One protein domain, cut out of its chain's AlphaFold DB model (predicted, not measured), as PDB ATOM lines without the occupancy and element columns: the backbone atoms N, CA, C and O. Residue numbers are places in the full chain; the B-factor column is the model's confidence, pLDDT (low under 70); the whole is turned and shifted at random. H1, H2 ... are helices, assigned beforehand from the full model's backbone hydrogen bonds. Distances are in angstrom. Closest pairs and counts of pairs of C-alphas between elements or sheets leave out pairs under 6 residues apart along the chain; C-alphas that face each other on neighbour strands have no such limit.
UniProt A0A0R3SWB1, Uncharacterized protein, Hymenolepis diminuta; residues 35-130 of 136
ATOM      1  N   ASP A  35     196.949  62.472  97.880       42.38
ATOM      2  CA  ASP A  35     196.372  63.742  98.305       42.38
ATOM      3  C   ASP A  35     197.348  64.796  97.766       42.38
ATOM      4  O   ASP A  35     198.481  64.902  98.239       42.38
ATOM      5  N   VAL A  36     196.987  65.446  96.652       52.81
ATOM      6  CA  VAL A  36     197.805  66.471  95.995       52.81
ATOM      7  C   VAL A  36     197.808  67.648  96.952       52.81
ATOM      8  O   VAL A  36     196.997  68.569  96.851       52.81
ATOM      9  N   GLU A  37     198.663  67.553  97.965       57.44
ATOM     10  CA  GLU A  37     198.732  68.509  99.043       57.44
ATOM     11  C   GLU A  37     199.164  69.826  98.407       57.44
ATOM     12  O   GLU A  37     200.249  69.952  97.827       57.44
ATOM     13  N   ALA A  38     198.239  70.786  98.396       65.12
ATOM     14  CA  ALA A  38     198.454  72.057  97.736       65.12
ATOM     15  C   ALA A  38     199.739  72.682  98.277       65.12
ATOM     16  O   ALA A  38     199.896  72.818  99.491       65.12
ATOM     17  N   ASP A  39     200.646  73.102  97.387       72.94
ATOM     18  CA  ASP A  39     201.875  73.758  97.822       72.94
ATOM     19  C   ASP A  39     201.497  74.951  98.722       72.94
ATOM     20  O   ASP A  39     200.822  75.871  98.250       72.94
ATOM     21  N   PRO A  40     201.915  74.997  99.997       72.62
ATOM     22  CA  PRO A  40     201.459  76.036 100.921       72.62
ATOM     23  C   PRO A  40     201.910  77.440 100.487       72.62
ATOM     24  O   PRO A  40     201.350  78.451 100.910       72.62
ATOM     25  N   ILE A  41     202.923  77.518  99.618       77.62
ATOM     26  CA  ILE A  41     203.509  78.759  99.117       77.62
ATOM     27  C   ILE A  41     202.970  79.101  97.733       77.62
ATOM     28  O   ILE A  41     202.619  80.254  97.506       77.62
ATOM     29  N   CYS A  42     202.894  78.149  96.803       80.88
ATOM     30  CA  CYS A  42     202.491  78.428  95.416       80.88
ATOM     31  C   CYS A  42     201.057  78.008  95.076       80.88
ATOM     32  O   CYS A  42     200.529  78.443  94.056       80.88
ATOM     33  N   GLY A  43     200.398  77.262  95.957       82.69
ATOM     34  CA  GLY A  43     199.077  76.687  95.746       82.69
ATOM     35  C   GLY A  43     199.086  75.520  94.758       82.69
ATOM     36  O   GLY A  43     200.140  75.060  94.305       82.69
ATOM     37  N   LEU A  44     197.883  75.066  94.410       85.56
ATOM     38  CA  LEU A  44     197.664  74.019  93.412       85.56
ATOM     39  C   LEU A  44     198.183  74.437  92.038       85.56
ATOM     40  O   LEU A  44     198.137  75.616  91.664       85.56
ATOM     41  N   HIS A  45     198.644  73.454  91.270       87.94
ATOM     42  CA  HIS A  45     198.991  73.697  89.885       87.94
ATOM     43  C   HIS A  45     197.711  74.038  89.089       87.94
ATOM     44  O   HIS A  45     196.680  73.387  89.262       87.94
ATOM     45  N   PRO A  46     197.734  75.045  88.199       87.81
ATOM     46  CA  PRO A  46     196.545  75.484  87.459       87.81
ATOM     47  C   PRO A  46     195.841  74.391  86.642       87.81
ATOM     48  O   PRO A  46     194.619  74.415  86.507       87.81
ATOM     49  N   VAL A  47     196.587  73.406  86.130       86.25
ATOM     50  CA  VAL A  47     195.994  72.256  85.423       86.25
ATOM     51  C   VAL A  47     195.241  71.337  86.384       86.25
ATOM     52  O   VAL A  47     194.230  70.769  85.985       86.25
ATOM     53  N   ASP A  48     195.656  71.241  87.646       84.25
ATOM     54  CA  ASP A  48     194.976  70.415  88.651       84.25
ATOM     55  C   ASP A  48     193.645  71.061  89.056       84.25
ATOM     56  O   ASP A  48     192.640  70.374  89.230       84.25
ATOM     57  N   ILE A  49     193.602  72.398  89.125       82.69
ATOM     58  CA  ILE A  49     192.363  73.165  89.350       82.69
ATOM     59  C   ILE A  49     191.369  72.906  88.211       82.69
ATOM     60  O   ILE A  49     190.215  72.564  88.453       82.69
ATOM     61  N   LEU A  50     191.827  73.000  86.963       82.25
ATOM     62  CA  LEU A  50     190.982  72.717  85.805       82.25
ATOM     63  C   LEU A  50     190.543  71.244  85.761       82.25
ATOM     64  O   LEU A  50     189.384  70.946  85.497       82.25
ATOM     65  N   THR A  51     191.455  70.319  86.053       79.94
ATOM     66  CA  THR A  51     191.186  68.876  86.038       79.94
ATOM     67  C   THR A  51     190.166  68.490  87.101       79.94
ATOM     68  O   THR A  51     189.187  67.820  86.789       79.94
ATOM     69  N   SER A  52     190.351  68.954  88.339       77.12
ATOM     70  CA  SER A  52     189.387  68.739  89.425       77.12
ATOM     71  C   SER A  52     188.016  69.313  89.079       77.12
ATOM     72  O   SER A  52     187.009  68.649  89.304       77.12
ATOM     73  N   SER A  53     187.966  70.485  88.447       75.00
ATOM     74  CA  SER A  53     186.712  71.087  88.005       75.00
ATOM     75  C   SER A  53     186.027  70.313  86.867       75.00
ATOM     76  O   SER A  53     184.807  70.151  86.879       75.00
ATOM     77  N   ILE A  54     186.791  69.780  85.909       76.50
ATOM     78  CA  ILE A  54     186.263  68.903  84.849       76.50
ATOM     79  C   ILE A  54     185.712  67.610  85.453       76.50
ATOM     80  O   ILE A  54     184.622  67.186  85.082       76.50
ATOM     81  N   LEU A  55     186.438  67.005  86.395       74.31
ATOM     82  CA  LEU A  55     186.020  65.771  87.058       74.31
ATOM     83  C   LEU A  55     184.761  65.976  87.907       74.31
ATOM     84  O   LEU A  55     183.835  65.177  87.807       74.31
ATOM     85  N   GLN A  56     184.685  67.068  88.672       72.88
ATOM     86  CA  GLN A  56     183.496  67.424  89.457       72.88
ATOM     87  C   GLN A  56     182.254  67.641  88.587       72.88
ATOM     88  O   GLN A  56     181.147  67.334  89.016       72.88
ATOM     89  N   ASN A  57     182.432  68.156  87.370       66.62
ATOM     90  CA  ASN A  57     181.343  68.365  86.419       66.62
ATOM     91  C   ASN A  57     181.100  67.165  85.488       66.62
ATOM     92  O   ASN A  57     180.175  67.196  84.676       66.62
ATOM     93  N   SER A  58     181.908  66.104  85.577       67.81
ATOM     94  CA  SER A  58     181.711  64.895  84.780       67.81
ATOM     95  C   SER A  58     180.694  63.980  85.461       67.81
ATOM     96  O   SER A  58     180.872  63.553  86.595       67.81
ATOM     97  N   ILE A  59     179.601  63.686  84.756       58.31
ATOM     98  CA  ILE A  59     178.458  62.917  85.279       58.31
ATOM     99  C   ILE A  59     178.798  61.420  85.449       58.31
ATOM    100  O   ILE A  59     178.136  60.719  86.208       58.31
ATOM    101  N   ASN A  60     179.860  60.932  84.797       56.69
ATOM    102  CA  ASN A  60     180.236  59.518  84.791       56.69
ATOM    103  C   ASN A  60     181.596  59.322  85.472       56.69
ATOM    104  O   ASN A  60     182.637  59.617  84.886       56.69
ATOM    105  N   SER A  61     181.588  58.779  86.690       52.03
ATOM    106  CA  SER A  61     182.770  58.471  87.509       52.03
ATOM    107  C   SER A  61     183.543  57.220  87.052       52.03
ATOM    108  O   SER A  61     184.140  56.526  87.874       52.03
ATOM    109  N   ASP A  62     183.497  56.885  85.764       55.22
ATOM    110  CA  ASP A  62     184.167  55.700  85.227       55.22
ATOM    111  C   ASP A  62     185.585  56.030  84.750       55.22
ATOM    112  O   ASP A  62     185.877  57.148  84.329       55.22
ATOM    113  N   SER A  63     186.445  55.004  84.731       53.38
ATOM    114  CA  SER A  63     187.870  54.982  84.321       53.38
ATOM    115  C   SER A  63     188.260  55.728  83.022       53.38
ATOM    116  O   SER A  63     189.444  55.892  82.725       53.38
ATOM    117  N   SER A  64     187.289  56.239  82.268       60.38
ATOM    118  CA  SER A  64     187.437  57.161  81.137       60.38
ATOM    119  C   SER A  64     187.892  58.586  81.501       60.38
ATOM    120  O   SER A  64     188.177  59.374  80.596       60.38
ATOM    121  N   SER A  65     188.016  58.918  82.790       60.28
ATOM    122  CA  SER A  65     188.430  60.235  83.304       60.28
ATOM    123  C   SER A  65     189.642  60.840  82.584       60.28
ATOM    124  O   SER A  65     189.618  62.010  82.213       60.28
ATOM    125  N   PHE A  66     190.676  60.044  82.292       60.59
ATOM    126  CA  PHE A  66     191.874  60.523  81.586       60.59
ATOM    127  C   PHE A  66     191.598  60.955  80.139       60.59
ATOM    128  O   PHE A  66     192.138  61.963  79.679       60.59
ATOM    129  N   LEU A  67     190.737  60.226  79.423       64.56
ATOM    130  CA  LEU A  67     190.338  60.575  78.057       64.56
ATOM    131  C   LEU A  67     189.446  61.820  78.047       64.56
ATOM    132  O   LEU A  67     189.581  62.656  77.155       64.56
ATOM    133  N   ILE A  68     188.580  61.974  79.053       67.69
ATOM    134  CA  ILE A  68     187.735  63.162  79.226       67.69
ATOM    135  C   ILE A  68     188.608  64.401  79.460       67.69
ATOM    136  O   ILE A  68     188.440  65.400  78.762       67.69
ATOM    137  N   ILE A  69     189.589  64.325  80.366       70.50
ATOM    138  CA  ILE A  69     190.511  65.434  80.659       70.50
ATOM    139  C   ILE A  69     191.357  65.782  79.426       70.50
ATOM    140  O   ILE A  69     191.453  66.951  79.048       70.50
ATOM    141  N   GLY A  70     191.939  64.778  78.760       64.94
ATOM    142  CA  GLY A  70     192.764  64.984  77.567       64.94
ATOM    143  C   GLY A  70     191.988  65.614  76.407       64.94
ATOM    144  O   GLY A  70     192.469  66.561  75.771       64.94
ATOM    145  N   ASN A  71     190.759  65.149  76.166       70.25
ATOM    146  CA  ASN A  71     189.872  65.729  75.161       70.25
ATOM    147  C   ASN A  71     189.429  67.143  75.540       70.25
ATOM    148  O   ASN A  71     189.415  68.013  74.674       70.25
ATOM    149  N   ALA A  72     189.120  67.401  76.812       71.88
ATOM    150  CA  ALA A  72     188.731  68.724  77.287       71.88
ATOM    151  C   ALA A  72     189.866  69.745  77.122       71.88
ATOM    152  O   ALA A  72     189.637  70.816  76.570       71.88
ATOM    153  N   LEU A  73     191.102  69.399  77.500       71.75
ATOM    154  CA  LEU A  73     192.275  70.265  77.328       71.75
ATOM    155  C   LEU A  73     192.586  70.538  75.851       71.75
ATOM    156  O   LEU A  73     192.841  71.678  75.459       71.75
ATOM    157  N   THR A  74     192.525  69.500  75.012       72.44
ATOM    158  CA  THR A  74     192.759  69.638  73.567       72.44
ATOM    159  C   THR A  74     191.650  70.451  72.896       72.44
ATOM    160  O   THR A  74     191.914  71.261  72.005       72.44
ATOM    161  N   SER A  75     190.403  70.260  73.328       74.75
ATOM    162  CA  SER A  75     189.251  71.018  72.846       74.75
ATOM    163  C   SER A  75     189.326  72.478  73.287       74.75
ATOM    164  O   SER A  75     189.102  73.361  72.465       74.75
ATOM    165  N   LEU A  76     189.723  72.752  74.532       75.69
ATOM    166  CA  LEU A  76     189.927  74.100  75.074       75.69
ATOM    167  C   LEU A  76     190.898  74.918  74.226       75.69
ATOM    168  O   LEU A  76     190.580  76.043  73.850       75.69
ATOM    169  N   TYR A  77     192.032  74.323  73.849       75.69
ATOM    170  CA  TYR A  77     193.000  74.962  72.957       75.69
ATOM    171  C   TYR A  77     192.373  75.421  71.628       75.69
ATOM    172  O   TYR A  77     192.725  76.476  71.108       75.69
ATOM    173  N   ARG A  78     191.434  74.642  71.074       75.88
ATOM    174  CA  ARG A  78     190.806  74.925  69.770       75.88
ATOM    175  C   ARG A  78     189.568  75.811  69.859       75.88
ATOM    176  O   ARG A  78     189.327  76.598  68.953       75.88
ATOM    177  N   THR A  79     188.761  75.636  70.897       80.88
ATOM    178  CA  THR A  79     187.418  76.224  70.997       80.88
ATOM    179  C   THR A  79     187.397  77.493  71.838       80.88
ATOM    180  O   THR A  79     186.559  78.357  71.602       80.88
ATOM    181  N   GLN A  80     188.328  77.638  72.788       82.44
ATOM    182  CA  GLN A  80     188.401  78.778  73.702       82.44
ATOM    183  C   GLN A  80     189.857  79.240  73.887       82.44
ATOM    184  O   GLN A  80     190.432  79.099  74.972       82.44
ATOM    185  N   PRO A  81     190.482  79.815  72.843       83.88
ATOM    186  CA  PRO A  81     191.892  80.205  72.876       83.88
ATOM    187  C   PRO A  81     192.208  81.232  73.973       83.88
ATOM    188  O   PRO A  81     193.285  81.178  74.562       83.88
ATOM    189  N   GLU A  82     191.266  82.119  74.308       85.31
ATOM    190  CA  GLU A  82     191.418  83.088  75.404       85.31
ATOM    191  C   GLU A  82     191.463  82.410  76.779       85.31
ATOM    192  O   GLU A  82     192.308  82.740  77.615       85.31
ATOM    193  N   TYR A  83     190.608  81.409  77.004       83.56
ATOM    194  CA  TYR A  83     190.621  80.624  78.238       83.56
ATOM    195  C   TYR A  83     191.901  79.787  78.345       83.56
ATOM    196  O   TYR A  83     192.535  79.728  79.399       83.56
ATOM    197  N   TYR A  84     192.352  79.199  77.234       85.81
ATOM    198  CA  TYR A  84     193.641  78.512  77.183       85.81
ATOM    199  C   TYR A  84     194.813  79.470  77.461       85.81
ATOM    200  O   TYR A  84     195.713  79.146  78.237       85.81
ATOM    201  N   ALA A  85     194.800  80.681  76.899       88.06
ATOM    202  CA  ALA A  85     195.806  81.701  77.187       88.06
ATOM    203  C   ALA A  85     195.795  82.110  78.669       88.06
ATOM    204  O   ALA A  85     196.859  82.308  79.263       88.06
ATOM    205  N   PHE A  86     194.614  82.193  79.286       88.12
ATOM    206  CA  PHE A  86     194.464  82.423  80.721       88.12
ATOM    207  C   PHE A  86     195.080  81.287  81.553       88.12
ATOM    208  O   PHE A  86     195.914  81.563  82.420       88.12
ATOM    209  N   LEU A  87     194.786  80.021  81.225       88.56
ATOM    210  CA  LEU A  87     195.424  78.846  81.834       88.56
ATOM    211  C   LEU A  87     196.954  78.930  81.735       88.56
ATOM    212  O   LEU A  87     197.648  78.797  82.742       88.56
ATOM    213  N   MET A  88     197.495  79.243  80.555       90.75
ATOM    214  CA  MET A  88     198.943  79.354  80.355       90.75
ATOM    215  C   MET A  88     199.579  80.499  81.159       90.75
ATOM    216  O   MET A  88     200.698  80.353  81.666       90.75
ATOM    217  N   ARG A  89     198.884  81.633  81.327       90.38
ATOM    218  CA  ARG A  89     199.337  82.736  82.196       90.38
ATOM    219  C   ARG A  89     199.378  82.301  83.658       90.38
ATOM    220  O   ARG A  89     200.378  82.557  84.332       90.38
ATOM    221  N   CYS A  90     198.350  81.593  84.117       89.25
ATOM    222  CA  CYS A  90     198.304  81.011  85.453       89.25
ATOM    223  C   CYS A  90     199.446  80.014  85.679       89.25
ATOM    224  O   CYS A  90     200.176  80.129  86.666       89.25
ATOM    225  N   THR A  91     199.678  79.096  84.738       89.94
ATOM    226  CA  THR A  91     200.784  78.127  84.804       89.94
ATOM    227  C   THR A  91     202.139  78.829  84.838       89.94
ATOM    228  O   THR A  91     203.032  78.454  85.597       89.94
ATOM    229  N   THR A  92     202.300  79.908  84.069       90.69
ATOM    230  CA  THR A  92     203.526  80.715  84.077       90.69
ATOM    231  C   THR A  92     203.752  81.395  85.430       90.69
ATOM    232  O   THR A  92     204.880  81.399  85.928       90.69
ATOM    233  N   ALA A  93     202.705  81.955  86.043       87.62
ATOM    234  CA  ALA A  93     202.785  82.577  87.365       87.62
ATOM    235  C   ALA A  93     203.152  81.554  88.453       87.62
ATOM    236  O   ALA A  93     204.067  81.801  89.245       87.62
ATOM    237  N   TRP A  94     202.529  80.375  88.423       89.38
ATOM    238  CA  TRP A  94     202.849  79.274  89.331       89.38
ATOM    239  C   TRP A  94     204.301  78.801  89.170       89.38
ATOM    240  O   TRP A  94     205.040  78.724  90.149       89.38
ATOM    241  N   ASN A  95     204.774  78.610  87.934       87.31
ATOM    242  CA  ASN A  95     206.164  78.230  87.661       87.31
ATOM    243  C   ASN A  95     207.174  79.278  88.151       87.31
ATOM    244  O   ASN A  95     208.244  78.931  88.653       87.31
ATOM    245  N   ARG A  96     206.851  80.571  88.023       85.12
ATOM    246  CA  ARG A  96     207.680  81.652  88.584       85.12
ATOM    247  C   ARG A  96     207.729  81.577  90.108       85.12
ATOM    248  O   ARG A  96     208.812  81.729  90.669       85.12
ATOM    249  N   CYS A  97     206.600  81.291  90.759       83.94
ATOM    250  CA  CYS A  97     206.549  81.065  92.201       83.94
ATOM    251  C   CYS A  97     207.430  79.878  92.619       83.94
ATOM    252  O   CYS A  97     208.274  80.033  93.500       83.94
ATOM    253  N   GLN A  98     207.319  78.735  91.934       84.62
ATOM    254  CA  GLN A  98     208.128  77.546  92.223       84.62
ATOM    255  C   GLN A  98     209.630  77.814  92.071       84.62
ATOM    256  O   GLN A  98     210.423  77.505  92.958       84.62
ATOM    257  N   LYS A  99     210.037  78.476  90.981       83.38
ATOM    258  CA  LYS A  99     211.443  78.858  90.767       83.38
ATOM    259  C   LYS A  99     211.959  79.805  91.850       83.38
ATOM    260  O   LYS A  99     213.087  79.651  92.319       83.38
ATOM    261  N   ALA A 100     211.139  80.770  92.261       77.81
ATOM    262  CA  ALA A 100     211.492  81.705  93.320       77.81
ATOM    263  C   ALA A 100     211.643  80.984  94.672       77.81
ATOM    264  O   ALA A 100     212.635  81.205  95.369       77.81
ATOM    265  N   LYS A 101     210.716  80.073  95.002       77.62
ATOM    266  CA  LYS A 101     210.761  79.213  96.196       77.62
ATOM    267  C   LYS A 101     212.064  78.412  96.262       77.62
ATOM    268  O   LYS A 101     212.720  78.405  97.299       77.62
ATOM    269  N   LEU A 102     212.474  77.805  95.148       75.69
ATOM    270  CA  LEU A 102     213.728  77.048  95.057       75.69
ATOM    271  C   LEU A 102     214.975  77.930  95.250       75.69
ATOM    272  O   LEU A 102     215.956  77.479  95.832       75.69
ATOM    273  N   SER A 103     214.933  79.191  94.801       73.25
ATOM    274  CA  SER A 103     216.069  80.124  94.900       73.25
ATOM    275  C   SER A 103     216.220  80.822  96.257       73.25
ATOM    276  O   SER A 103     217.313  81.278  96.582       73.25
ATOM    277  N   ARG A 104     215.159  80.955  97.064       64.12
ATOM    278  CA  ARG A 104     215.214  81.647  98.367       64.12
ATOM    279  C   ARG A 104     214.534  80.822  99.455       64.12
ATOM    280  O   ARG A 104     213.351  80.996  99.730       64.12
ATOM    281  N   ARG A 105     215.328  80.011 100.159       59.91
ATOM    282  CA  ARG A 105     214.914  79.131 101.271       59.91
ATOM    283  C   ARG A 105     214.335  79.823 102.527       59.91
ATOM    284  O   ARG A 105     214.110  79.134 103.510       59.91
ATOM    285  N   GLY A 106     214.074  81.137 102.540       52.88
ATOM    286  CA  GLY A 106     213.604  81.806 103.769       52.88
ATOM    287  C   GLY A 106     212.917  83.173 103.654       52.88
ATOM    288  O   GLY A 106     212.251  83.572 104.596       52.88
ATOM    289  N   ALA A 107     213.015  83.887 102.526       51.62
ATOM    290  CA  ALA A 107     212.498  85.266 102.414       51.62
ATOM    291  C   ALA A 107     211.189  85.411 101.605       51.62
ATOM    292  O   ALA A 107     210.714  86.524 101.399       51.62
ATOM    293  N   LEU A 108     210.619  84.309 101.101       53.12
ATOM    294  CA  LEU A 108     209.426  84.310 100.235       53.12
ATOM    295  C   LEU A 108     208.121  83.952 100.950       53.12
ATOM    296  O   LEU A 108     207.050  84.177 100.390       53.12
ATOM    297  N   THR A 109     208.198  83.438 102.177       52.72
ATOM    298  CA  THR A 109     207.031  83.038 102.978       52.72
ATOM    299  C   THR A 109     206.072  84.201 103.234       52.72
ATOM    300  O   THR A 109     204.868  83.983 103.235       52.72
ATOM    301  N   LEU A 110     206.572  85.440 103.339       49.41
ATOM    302  CA  LEU A 110     205.732  86.619 103.588       49.41
ATOM    303  C   LEU A 110     205.109  87.240 102.324       49.41
ATOM    304  O   LEU A 110     204.092  87.915 102.411       49.41
ATOM    305  N   MET A 111     205.715  87.046 101.146       53.38
ATOM    306  CA  MET A 111     205.266  87.689  99.897       53.38
ATOM    307  C   MET A 111     204.438  86.760  99.010       53.38
ATOM    308  O   MET A 111     203.682  87.237  98.170       53.38
ATOM    309  N   ALA A 112     204.581  85.443  99.151       57.66
ATOM    310  CA  ALA A 112     203.915  84.485  98.276       57.66
ATOM    311  C   ALA A 112     202.501  84.103  98.739       57.66
ATOM    312  O   ALA A 112     201.712  83.674  97.901       57.66
ATOM    313  N   GLN A 113     202.162  84.244 100.027       56.84
ATOM    314  CA  GLN A 113     200.883  83.759 100.564       56.84
ATOM    315  C   GLN A 113     199.671  84.472  99.938       56.84
ATOM    316  O   GLN A 113     198.813  83.778  99.396       56.84
ATOM    317  N   ASP A 114     199.699  85.807  99.832       63.53
ATOM    318  CA  ASP A 114     198.603  86.643  99.299       63.53
ATOM    319  C   ASP A 114     198.869  87.209  97.895       63.53
ATOM    320  O   ASP A 114     198.657  88.385  97.592       63.53
ATOM    321  N   GLN A 115     199.361  86.371  96.987       69.50
ATOM    322  CA  GLN A 115     199.532  86.802  95.604       69.50
ATOM    323  C   GLN A 115     198.176  86.843  94.867       69.50
ATOM    324  O   GLN A 115     197.517  85.803  94.760       69.50
ATOM    325  N   PRO A 116     197.772  87.988  94.276       77.81
ATOM    326  CA  PRO A 116     196.441  88.165  93.680       77.81
ATOM    327  C   PRO A 116     196.177  87.216  92.505       77.81
ATOM    328  O   PRO A 116     195.033  86.838  92.252       77.81
ATOM    329  N   TRP A 117     197.232  86.765  91.819       82.31
ATOM    330  CA  TRP A 117     197.110  85.797  90.730       82.31
ATOM    331  C   TRP A 117     196.560  84.448  91.201       82.31
ATOM    332  O   TRP A 117     195.865  83.796  90.433       82.31
ATOM    333  N   LYS A 118     196.809  84.027  92.450       81.25
ATOM    334  CA  LYS A 118     196.329  82.730  92.951       81.25
ATOM    335  C   LYS A 118     194.809  82.673  93.002       81.25
ATOM    336  O   LYS A 118     194.221  81.705  92.529       81.25
ATOM    337  N   ARG A 119     194.181  83.718  93.556       83.25
ATOM    338  CA  ARG A 119     192.719  83.826  93.634       83.25
ATOM    339  C   ARG A 119     192.120  83.904  92.233       83.25
ATOM    340  O   ARG A 119     191.253  83.100  91.918       83.25
ATOM    341  N   LEU A 120     192.657  84.786  91.384       85.81
ATOM    342  CA  LEU A 120     192.211  84.933  89.996       85.81
ATOM    343  C   LEU A 120     192.283  83.611  89.227       85.81
ATOM    344  O   LEU A 120     191.326  83.234  88.563       85.81
ATOM    345  N   CYS A 121     193.393  82.882  89.341       87.19
ATOM    346  CA  CYS A 121     193.561  81.597  88.674       87.19
ATOM    347  C   CYS A 121     192.640  80.522  89.248       87.19
ATOM    348  O   CYS A 121     192.097  79.736  88.485       87.19
ATOM    349  N   LYS A 122     192.418  80.494  90.567       84.12
ATOM    350  CA  LYS A 122     191.483  79.549  91.180       84.12
ATOM    351  C   LYS A 122     190.056  79.800  90.700       84.12
ATOM    352  O   LYS A 122     189.427  78.878  90.203       84.12
ATOM    353  N   GLU A 123     189.567  81.027  90.817       84.56
ATOM    354  CA  GLU A 123     188.200  81.403  90.433       84.56
ATOM    355  C   GLU A 123     187.981  81.282  88.922       84.56
ATOM    356  O   GLU A 123     186.980  80.722  88.497       84.56
ATOM    357  N   GLY A 124     188.934  81.738  88.105       82.38
ATOM    358  CA  GLY A 124     188.810  81.700  86.647       82.38
ATOM    359  C   GLY A 124     188.982  80.310  86.026       82.38
ATOM    360  O   GLY A 124     188.463  80.072  84.939       82.38
ATOM    361  N   LEU A 125     189.705  79.389  86.681       82.56
ATOM    362  CA  LEU A 125     189.888  78.011  86.193       82.56
ATOM    363  C   LEU A 125     188.889  77.015  86.777       82.56
ATOM    364  O   LEU A 125     188.763  75.904  86.269       82.56
ATOM    365  N   SER A 126     188.177  77.409  87.829       80.19
ATOM    366  CA  SER A 126     187.059  76.637  88.351       80.19
ATOM    367  C   SER A 126     185.859  76.856  87.432       80.19
ATOM    368  O   SER A 126     185.299  77.948  87.380       80.19
ATOM    369  N   LEU A 127     185.465  75.830  86.682       65.75
ATOM    370  CA  LEU A 127     184.174  75.816  86.003       65.75
ATOM    371  C   LEU A 127     183.079  75.830  87.084       65.75
ATOM    372  O   LEU A 127     183.189  75.063  88.050       65.75
ATOM    373  N   PRO A 128     182.040  76.676  86.956       58.47
ATOM    374  CA  PRO A 128     180.907  76.646  87.871       58.47
ATOM    375  C   PRO A 128     180.317  75.235  87.895       58.47
ATOM    376  O   PRO A 128     180.240  74.571  86.857       58.47
ATOM    377  N   SER A 129     179.948  74.754  89.082       53.53
ATOM    378  CA  SER A 129     179.329  73.440  89.207       53.53
ATOM    379  C   SER A 129     177.987  73.433  88.472       53.53
ATOM    380  O   SER A 129     177.216  74.392  88.557       53.53
ATOM    381  N   LEU A 130     177.678  72.346  87.760       46.56
ATOM    382  CA  LEU A 130     176.397  72.161  87.057       46.56
ATOM    383  C   LEU A 130     175.163  72.403  87.952       46.56
ATOM    384  O   LEU A 130     174.135  72.856  87.461       46.56
TER     385      LEU A 130
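Overview. This is residues 35 to 130 of the 136 residues of an uncharacterized protein of Hymenolepis diminuta (UniProt A0A0R3SWB1). Long helix H3 has H1 and H5 packed on its middle and makes a corner with H2; residues 102 to 107 stick out. The 96 printed residues have five named helices, H1 to H5 in order, class all helix. The whole is only just compact, close to loose: radius of gyration of the C-alphas 14.8 A, spans 44 by 30 by 21 A.

Arrangement. H3, residues 81 to 103, touches H1, residues 46 to 56, with residues 87 to 94 alone; closest C-alphas Thr 91 and Pro 46, 5.7 A. H5, residues 116 to 125, touches H1: closest C-alphas Leu 125 and Leu 50, 5.4 A. H2, residues 65 to 79, touches H3 only at the corner, and only just, with 3 pairs of C-alphas within 8 A. H4, residues 109 to 112, is apart from H5. Every O i to N i+4 pair is within hydrogen-bond range in H1, H3 and H5; 10 of 11 in H2.

Along the chain. H3 runs 32.7 A, from C-alpha 81 at (191.892, 80.205, 72.876) to C-alpha 103 at (216.069, 80.124, 94.900).

Size, cuts and confidence. The printed part has no cut; pLDDT is under 70 in 33 residues.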